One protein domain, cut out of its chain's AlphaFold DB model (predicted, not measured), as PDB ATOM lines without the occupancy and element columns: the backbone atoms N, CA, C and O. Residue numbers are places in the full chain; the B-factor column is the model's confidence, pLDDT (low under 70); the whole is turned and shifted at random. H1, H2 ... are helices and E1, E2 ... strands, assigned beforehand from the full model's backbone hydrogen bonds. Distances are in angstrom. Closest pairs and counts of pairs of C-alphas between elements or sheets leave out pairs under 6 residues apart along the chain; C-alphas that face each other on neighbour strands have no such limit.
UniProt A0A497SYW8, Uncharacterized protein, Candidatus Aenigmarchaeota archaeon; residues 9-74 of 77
ATOM      1  N   GLU A   9      15.457  20.668  29.887       84.25
ATOM      2  CA  GLU A   9      14.196  21.427  29.962       84.25
ATOM      3  C   GLU A   9      13.188  20.876  30.979       84.25
ATOM      4  O   GLU A   9      12.376  21.646  31.487       84.25
ATOM      5  N   TYR A  10      13.269  19.582  31.305       86.12
ATOM      6  CA  TYR A  10      12.432  18.925  32.315       86.12
ATOM      7  C   TYR A  10      13.091  18.891  33.702       86.12
ATOM      8  O   TYR A  10      12.559  18.296  34.642       86.12
ATOM      9  N   ASP A  11      14.274  19.491  33.864       91.06
ATOM     10  CA  ASP A  11      14.892  19.622  35.178       91.06
ATOM     11  C   ASP A  11      14.083  20.616  36.025       91.06
ATOM     12  O   ASP A  11      13.940  21.792  35.685       91.06
ATOM     13  N   SER A  12      13.598  20.159  37.182       92.62
ATOM     14  CA  SER A  12      12.791  20.976  38.104       92.62
ATOM     15  C   SER A  12      13.438  22.312  38.509       92.62
ATOM     16  O   SER A  12      12.745  23.257  38.894       92.62
ATOM     17  N   ARG A  13      14.772  22.428  38.453       92.44
ATOM     18  CA  ARG A  13      15.498  23.677  38.726       92.44
ATOM     19  C   ARG A  13      15.366  24.651  37.561       92.44
ATOM     20  O   ARG A  13      15.209  25.848  37.805       92.44
ATOM     21  N   ILE A  14      15.395  24.148  36.325       93.00
ATOM     22  CA  ILE A  14      15.158  24.940  35.116       93.00
ATOM     23  C   ILE A  14      13.706  25.400  35.081       93.00
ATOM     24  O   ILE A  14      13.467  26.594  34.929       93.00
ATOM     25  N   GLU A  15      12.742  24.516  35.341       93.31
ATOM     26  CA  GLU A  15      11.322  24.889  35.409       93.31
ATOM     27  C   GLU A  15      11.074  26.035  36.401       93.31
ATOM     28  O   GLU A  15      10.474  27.054  36.044       93.31
ATOM     29  N   LYS A  16      11.625  25.930  37.619       95.69
ATOM     30  CA  LYS A  16      11.546  26.992  38.637       95.69
ATOM     31  C   LYS A  16      12.225  28.287  38.193       95.69
ATOM     32  O   LYS A  16      11.736  29.373  38.509       95.69
ATOM     33  N   ALA A  17      13.356  28.208  37.491       94.38
ATOM     34  CA  ALA A  17      14.026  29.391  36.958       94.38
ATOM     35  C   ALA A  17      13.165  30.085  35.890       94.38
ATOM     36  O   ALA A  17      12.984  31.302  35.948       94.38
ATOM     37  N   LEU A  18      12.572  29.324  34.966       95.56
ATOM     38  CA  LEU A  18      11.670  29.852  33.940       95.56
ATOM     39  C   LEU A  18      10.426  30.488  34.549       95.56
ATOM     40  O   LEU A  18       9.995  31.546  34.096       95.56
ATOM     41  N   GLU A  19       9.858  29.875  35.586       96.56
ATOM     42  CA  GLU A  19       8.715  30.438  36.297       96.56
ATOM     43  C   GLU A  19       9.055  31.801  36.911       96.56
ATOM     44  O   GLU A  19       8.327  32.766  36.685       96.56
ATOM     45  N   ARG A  20      10.199  31.925  37.594       97.12
ATOM     46  CA  ARG A  20      10.660  33.208  38.152       97.12
ATOM     47  C   ARG A  20      10.841  34.273  37.072       97.12
ATOM     48  O   ARG A  20      10.401  35.405  37.257       97.12
ATOM     49  N   LEU A  21      11.429  33.922  35.926       96.56
ATOM     50  CA  LEU A  21      11.580  34.858  34.803       96.56
ATOM     51  C   LEU A  21      10.213  35.309  34.259       96.56
ATOM     52  O   LEU A  21      10.006  36.497  34.013       96.56
ATOM     53  N   ARG A  22       9.248  34.390  34.132       96.50
ATOM     54  CA  ARG A  22       7.872  34.723  33.725       96.50
ATOM     55  C   ARG A  22       7.166  35.606  34.750       96.50
ATOM     56  O   ARG A  22       6.490  36.551  34.359       96.50
ATOM     57  N   GLN A  23       7.360  35.354  36.046       96.88
ATOM     58  CA  GLN A  23       6.840  36.194  37.134       96.88
ATOM     59  C   GLN A  23       7.441  37.608  37.107       96.88
ATOM     60  O   GLN A  23       6.751  38.576  37.416       96.88
ATOM     61  N   MET A  24       8.692  37.758  36.656       95.44
ATOM     62  CA  MET A  24       9.288  39.068  36.364       95.44
ATOM     63  C   MET A  24       8.680  39.737  35.120       95.44
ATOM     64  O   MET A  24       9.023  40.873  34.819       95.44
ATOM     65  N   GLY A  25       7.788  39.079  34.379       95.38
ATOM     66  CA  GLY A  25       7.176  39.604  33.161       95.38
ATOM     67  C   GLY A  25       8.038  39.452  31.906       95.38
ATOM     68  O   GLY A  25       7.785  40.150  30.921       95.38
ATOM     69  N   LEU A  26       9.048  38.575  31.934       97.75
ATOM     70  CA  LEU A  26       9.835  38.206  30.755       97.75
ATOM     71  C   LEU A  26       9.110  37.129  29.939       97.75
ATOM     72  O   LEU A  26       8.533  36.191  30.493       97.75
ATOM     73  N   LYS A  27       9.183  37.231  28.609       97.12
ATOM     74  CA  LYS A  27       8.732  36.171  27.696       97.12
ATOM     75  C   LYS A  27       9.922  35.260  27.422       97.12
ATOM     76  O   LYS A  27      10.910  35.712  26.841       97.12
ATOM     77  N   VAL A  28       9.829  34.010  27.874       97.06
ATOM     78  CA  VAL A  28      10.934  33.044  27.837       97.06
ATOM     79  C   VAL A  28      10.557  31.761  27.104       97.06
ATOM     80  O   VAL A  28       9.465  31.223  27.307       97.06
ATOM     81  N   HIS A  29      11.490  31.255  26.301       93.19
ATOM     82  CA  HIS A  29      11.404  29.979  25.590       93.19
ATOM     83  C   HIS A  29      12.645  29.144  25.890       93.19
ATOM     84  O   HIS A  29      13.719  29.698  26.109       93.19
ATOM     85  N   VAL A  30      12.503  27.821  25.893       92.69
ATOM     86  CA  VAL A  30      13.628  26.899  26.075       92.69
ATOM     87  C   VAL A  30      13.747  25.999  24.866       92.69
ATOM     88  O   VAL A  30      12.738  25.598  24.291       92.69
ATOM     89  N   TYR A  31      14.985  25.719  24.487       92.81
ATOM     90  CA  TYR A  31      15.328  24.763  23.448       92.81
ATOM     91  C   TYR A  31      16.422  23.839  23.973       92.81
ATOM     92  O   TYR A  31      17.512  24.306  24.309       92.81
ATOM     93  N   SER A  32      16.130  22.546  24.049       91.94
ATOM     94  CA  SER A  32      17.124  21.532  24.395       91.94
ATOM     95  C   SER A  32      17.929  21.143  23.159       91.94
ATOM     96  O   SER A  32      17.363  20.724  22.152       91.94
ATOM     97  N   GLU A  33      19.251  21.252  23.243       92.25
ATOM     98  CA  GLU A  33      20.156  20.767  22.194       92.25
ATOM     99  C   GLU A  33      20.448  19.277  22.381       92.25
ATOM    100  O   GLU A  33      20.437  18.496  21.432       92.25
ATOM    101  N   ASN A  34      20.704  18.875  23.626       90.62
ATOM    102  CA  ASN A  34      21.001  17.504  24.026       90.62
ATOM    103  C   ASN A  34      20.597  17.302  25.506       90.62
ATOM    104  O   ASN A  34      20.172  18.262  26.154       90.62
ATOM    105  N   PRO A  35      20.699  16.085  26.078       90.62
ATOM    106  CA  PRO A  35      20.257  15.838  27.453       90.62
ATOM    107  C   PRO A  35      20.918  16.726  28.514       90.62
ATOM    108  O   PRO A  35      20.308  16.997  29.543       90.62
ATOM    109  N   ASP A  36      22.135  17.201  28.252       91.25
ATOM    110  CA  ASP A  36      22.935  17.962  29.208       91.25
ATOM    111  C   ASP A  36      23.013  19.468  28.857       91.25
ATOM    112  O   ASP A  36      23.592  20.240  29.620       91.25
ATOM    113  N   THR A  37      22.430  19.910  27.730       92.75
ATOM    114  CA  THR A  37      22.543  21.293  27.220       92.75
ATOM    115  C   THR A  37      21.204  21.836  26.721       92.75
ATOM    116  O   THR A  37      20.550  21.232  25.870       92.75
ATOM    117  N   ALA A  38      20.827  23.026  27.196       93.50
ATOM    118  CA  ALA A  38      19.673  23.769  26.700       93.50
ATOM    119  C   ALA A  38      19.936  25.280  26.677       93.50
ATOM    120  O   ALA A  38      20.738  25.808  27.448       93.50
ATOM    121  N   PHE A  39      19.207  25.977  25.815       95.25
ATOM    122  CA  PHE A  39      19.241  27.423  25.660       95.25
ATOM    123  C   PHE A  39      17.955  28.040  26.200       95.25
ATOM    124  O   PHE A  39      16.863  27.535  25.937       95.25
ATOM    125  N   ILE A  40      18.075  29.158  26.919       95.62
ATOM    126  CA  ILE A  40      16.938  29.978  27.343       95.62
ATOM    127  C   ILE A  40      16.932  31.244  26.489       95.62
ATOM    128  O   ILE A  40      17.837  32.071  26.576       95.62
ATOM    129  N   PHE A  41      15.889  31.409  25.687       96.88
ATOM    130  CA  PHE A  41      15.665  32.592  24.870       96.88
ATOM    131  C   PHE A  41      14.738  33.553  25.600       96.88
ATOM    132  O   PHE A  41      13.675  33.153  26.077       96.88
ATOM    133  N   ILE A  42      15.118  34.827  25.649       97.12
ATOM    134  CA  ILE A  42      14.324  35.907  26.239       97.12
ATOM    135  C   ILE A  42      14.093  36.958  25.160       97.12
ATOM    136  O   ILE A  42      15.044  37.408  24.523       97.12
ATOM    137  N   THR A  43      12.843  37.366  24.938       96.00
ATOM    138  CA  THR A  43      12.564  38.354  23.888       96.00
ATOM    139  C   THR A  43      12.994  39.757  24.320       96.00
ATOM    140  O   THR A  43      12.669  40.199  25.430       96.00
ATOM    141  N   LEU A  44      13.658  40.495  23.419       95.06
ATOM    142  CA  LEU A  44      14.015  41.905  23.635       95.06
ATOM    143  C   LEU A  44      12.782  42.762  23.943       95.06
ATOM    144  O   LEU A  44      12.832  43.619  24.816       95.06
ATOM    145  N   GLU A  45      11.648  42.472  23.302       95.06
ATOM    146  CA  GLU A  45      10.361  43.122  23.576       95.06
ATOM    147  C   GLU A  45       9.988  43.054  25.068       95.06
ATOM    148  O   GLU A  45       9.595  44.060  25.661       95.06
ATOM    149  N   SER A  46      10.137  41.885  25.703       96.75
ATOM    150  CA  SER A  46       9.791  41.719  27.119       96.75
ATOM    151  C   SER A  46      10.755  42.463  28.049       96.75
ATOM    152  O   SER A  46      10.324  43.050  29.046       96.75
ATOM    153  N   ILE A  47      12.035  42.533  27.671       95.56
ATOM    154  CA  ILE A  47      13.056  43.334  28.355       95.56
ATOM    155  C   ILE A  47      12.726  44.828  28.228       95.56
ATOM    156  O   ILE A  47      12.707  45.547  29.229       95.56
ATOM    157  N   PHE A  48      12.380  45.304  27.031       95.81
ATOM    158  CA  PHE A  48      12.017  46.705  26.798       95.81
ATOM    159  C   PHE A  48      10.739  47.073  27.543       95.81
ATOM    160  O   PHE A  48      10.663  48.145  28.142       95.81
ATOM    161  N   GLY A  49       9.761  46.167  27.587       94.81
ATOM    162  CA  GLY A  49       8.558  46.318  28.397       94.81
ATOM    163  C   GLY A  49       8.870  46.494  29.886       94.81
ATOM    164  O   GLY A  49       8.263  47.344  30.539       94.81
ATOM    165  N   LEU A  50       9.837  45.744  30.422       94.62
ATOM    166  CA  LEU A  50      10.282  45.902  31.807       94.62
ATOM    167  C   LEU A  50      10.933  47.255  32.066       94.62
ATOM    168  O   LEU A  50      10.538  47.943  33.008       94.62
ATOM    169  N   ILE A  51      11.879  47.654  31.217       94.56
ATOM    170  CA  ILE A  51      12.564  48.946  31.335       94.56
ATOM    171  C   ILE A  51      11.538  50.084  31.234       94.56
ATOM    172  O   ILE A  51      11.512  50.977  32.080       94.56
ATOM    173  N   LYS A  52      10.611  50.011  30.269       93.88
ATOM    174  CA  LYS A  52       9.552  51.013  30.068       93.88
ATOM    175  C   LYS A  52       8.697  51.214  31.316       93.88
ATOM    176  O   LYS A  52       8.343  52.352  31.612       93.88
ATOM    177  N   ARG A  53       8.381  50.145  32.057       93.50
ATOM    178  CA  ARG A  53       7.595  50.225  33.302       93.50
ATOM    179  C   ARG A  53       8.332  50.936  34.442       93.50
ATOM    180  O   ARG A  53       7.672  51.534  35.284       93.50
ATOM    181  N   GLN A  54       9.664  50.899  34.468       94.69
ATOM    182  CA  GLN A  54      10.461  51.557  35.514       94.69
ATOM    183  C   GLN A  54      10.644  53.062  35.272       94.69
ATOM    184  O   GLN A  54      10.843  53.833  36.210       94.69
ATOM    185  N   ILE A  55      10.538  53.513  34.020       94.94
ATOM    186  CA  ILE A  55      10.769  54.911  33.647       94.94
ATOM    187  C   ILE A  55       9.450  55.683  33.710       94.94
ATOM    188  O   ILE A  55       8.612  55.601  32.811       94.94
ATOM    189  N   LYS A  56       9.261  56.475  34.769       95.00
ATOM    190  CA  LYS A  56       8.009  57.218  35.023       95.00
ATOM    191  C   LYS A  56       7.772  58.418  34.099       95.00
ATOM    192  O   LYS A  56       6.674  58.960  34.091       95.00
ATOM    193  N   TYR A  57       8.769  58.824  33.315       95.88
ATOM    194  CA  TYR A  57       8.652  59.959  32.402       95.88
ATOM    195  C   TYR A  57       7.568  59.699  31.329       95.88
ATOM    196  O   TYR A  57       7.568  58.604  30.755       95.88
ATOM    197  N   PRO A  58       6.634  60.635  31.068       93.31
ATOM    198  CA  PRO A  58       5.437  60.363  30.262       93.31
ATOM    199  C   PRO A  58       5.782  60.033  28.806       93.31
ATOM    200  O   PRO A  58       5.438  58.961  28.307       93.31
ATOM    201  N   ASN A  59       6.560  60.907  28.178       96.50
ATOM    202  CA  ASN A  59       6.957  60.815  26.782       96.50
ATOM    203  C   ASN A  59       8.277  60.076  26.643       96.50
ATOM    204  O   ASN A  59       9.350  60.632  26.900       96.50
ATOM    205  N   LYS A  60       8.188  58.803  26.269       96.25
ATOM    206  CA  LYS A  60       9.357  57.949  26.112       96.25
ATOM    207  C   LYS A  60       9.182  56.920  25.012       96.25
ATOM    208  O   LYS A  60       8.099  56.361  24.828       96.25
ATOM    209  N   GLU A  61      10.292  56.601  24.375       95.81
ATOM    210  CA  GLU A  61      10.424  55.524  23.405       95.81
ATOM    211  C   GLU A  61      11.648  54.684  23.768       95.81
ATOM    212  O   GLU A  61      12.662  55.226  24.208       95.81
ATOM    213  N   ILE A  62      11.531  53.361  23.639       96.44
ATOM    214  CA  ILE A  62      12.629  52.426  23.896       96.44
ATOM    215  C   ILE A  62      12.822  51.584  22.651       96.44
ATOM    216  O   ILE A  62      11.867  50.963  22.183       96.44
ATOM    217  N   TYR A  63      14.045  51.559  22.142       95.31
ATOM    218  CA  TYR A  63      14.406  50.812  20.946       95.31
ATOM    219  C   TYR A  63      15.836  50.277  21.046       95.31
ATOM    220  O   TYR A  63      16.607  50.661  21.928       95.31
ATOM    221  N   TYR A  64      16.164  49.338  20.162       95.88
ATOM    222  CA  TYR A  64      17.507  48.784  20.045       95.88
ATOM    223  C   TYR A  64      18.295  49.560  18.998       95.88
ATOM    224  O   TYR A  64      17.813  49.746  17.883       95.88
ATOM    225  N   GLU A  65      19.507  49.958  19.345       96.19
ATOM    226  CA  GLU A  65      20.483  50.503  18.412       96.19
ATOM    227  C   GLU A  65      21.835  49.942  18.829       96.19
ATOM    228  O   GLU A  65      22.416  50.407  19.806       96.19
ATOM    229  N   GLU A  66      22.279  48.873  18.165       92.81
ATOM    230  CA  GLU A  66      23.459  48.100  18.556       92.81
ATOM    231  C   GLU A  66      24.669  49.006  18.862       92.81
ATOM    232  O   GLU A  66      25.002  49.871  18.051       92.81
ATOM    233  N   PRO A  67      25.354  48.826  20.010       94.56
ATOM    234  CA  PRO A  67      25.181  47.803  21.056       94.56
ATOM    235  C   PRO A  67      24.239  48.211  22.210       94.56
ATOM    236  O   PRO A  67      24.263  47.603  23.282       94.56
ATOM    237  N   TYR A  68      23.433  49.251  22.031       95.56
ATOM    238  CA  TYR A  68      22.675  49.908  23.088       95.56
ATOM    239  C   TYR A  68      21.177  49.590  23.066       95.56
ATOM    240  O   TYR A  68      20.537  49.398  22.031       95.56
ATOM    241  N   VAL A  69      20.587  49.620  24.260       96.06
ATOM    242  CA  VAL A  69      19.153  49.853  24.432       96.06
ATOM    243  C   VAL A  69      18.980  51.347  24.657       96.06
ATOM    244  O   VAL A  69      19.412  51.875  25.683       96.06
ATOM    245  N   VAL A  70      18.380  52.033  23.692       96.69
ATOM    246  CA  VAL A  70      18.215  53.484  23.726       96.69
ATOM    247  C   VAL A  70      16.868  53.827  24.341       96.69
ATOM    248  O   VAL A  70      15.842  53.238  24.002       96.69
ATOM    249  N   ILE A  71      16.872  54.797  25.255       97.31
ATOM    250  CA  ILE A  71      15.669  55.360  25.863       97.31
ATOM    251  C   ILE A  71      15.619  56.838  25.483       97.31
ATOM    252  O   ILE A  71      16.333  57.665  26.051       97.31
ATOM    253  N   LYS A  72      14.751  57.181  24.537       97.31
ATOM    254  CA  LYS A  72      14.496  58.568  24.147       97.31
ATOM    255  C   LYS A  72      13.414  59.152  25.051       97.31
ATOM    256  O   LYS A  72      12.365  58.534  25.214       97.31
ATOM    257  N   VAL A  73      13.645  60.341  25.609       97.44
ATOM    258  CA  VAL A  73      12.675  61.090  26.435       97.44
ATOM    259  C   VAL A  73      12.574  62.543  25.968       97.44
ATOM    260  O   VAL A  73      13.580  63.117  25.553       97.44
ATOM    261  N   TRP A  74      11.384  63.150  26.010       97.31
ATOM    262  CA  TRP A  74      11.182  64.538  25.555       97.31
ATOM    263  C   TRP A  74      10.027  65.253  26.267       97.31
ATOM    264  O   TRP A  74       9.016  64.647  26.604       97.31
TER     265      TRP A  74
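AT A GLANCE: This is residues 9 to 74 of the 77 residues of an uncharacterized protein of Candidatus Aenigmarchaeota archaeon (UniProt A0A497SYW8). Two small units stand one after the other along a long axis, each made of one hairpin of two strands with one helix over one face of it: the hairpin E1 and E2 with H1 over it, then the hairpin E3 and E4 with H2 over it. Just one residue, Thr 43, links E2 of the first unit to H2 of the second, and the two hairpins are apart. The printed part has 66 residues with two named helices and four named strands in the order H1 E1 E2 H2 E3 E4, in the class mixed, helices and strands. Both sheets, E1 - E2 and E3 - E4, are antiparallel. The whole is loose, with a radius of gyration of the C-alphas of 15.3 A, and its outline of 49 by 25 by 11 A is only just flat.

IN THESE COORDINATES: E1, residues 28 to 34, is the longest strand by residues and measures 18.9 A from first to last C-alpha, beginning at C-alpha 28 at (10.934, 33.044, 27.837). E2 holds residues 37 to 42 and measures 16.8 A. Before them comes H1, residues 12 to 23, 16.4 A long, with C-alpha 12 at (12.791, 20.976, 38.104). H2, residues 44 to 54, is 15.7 A long. E3, residues 60 to 65, and E4, residues 68 to 73, measure 15.4 A each, and C-alpha 73 is at (12.675, 61.090, 26.435).

HOW THE PARTS SIT: E1 and E2 form an antiparallel hairpin, with 161 degrees between their N-to-C directions. N 31 and O 39, 3.0 A apart, and N 39 and O 31, 2.8 A apart, are within hydrogen-bond range. H1 and E1 have 3 pairs of C-alphas within 8 A, the closest being those of Arg 22 and Val 28, 6.8 A apart. H1 and E2 are near each other, with 5 pairs of C-alphas within 10 A. H1 and H2 are apart. H2 and E3 have 4 pairs of C-alphas within 8 A, the closest being those of Phe 48 and Ile 62, 6.4 A apart. H2 and E4 are near each other, with 8 pairs of C-alphas within 10 A. E3 and E4 form the second antiparallel hairpin, at 158 degrees, with N 63 and O 70 within hydrogen-bond range at 3.1 A and N 70 and O 63 at 2.9 A. In H1 and H2 every O i to N i+4 pair is within hydrogen-bond range.

THE WHOLE: The two C-alphas farthest apart are those of Pro 35 and Trp 74, 49.6 A. The printed part runs from residue 9 to residue 74 of a chain of 77 and has no cut. The five links between named elements are tight. The mean pLDDT of the printed part is 94.7, and no printed residue is under 70.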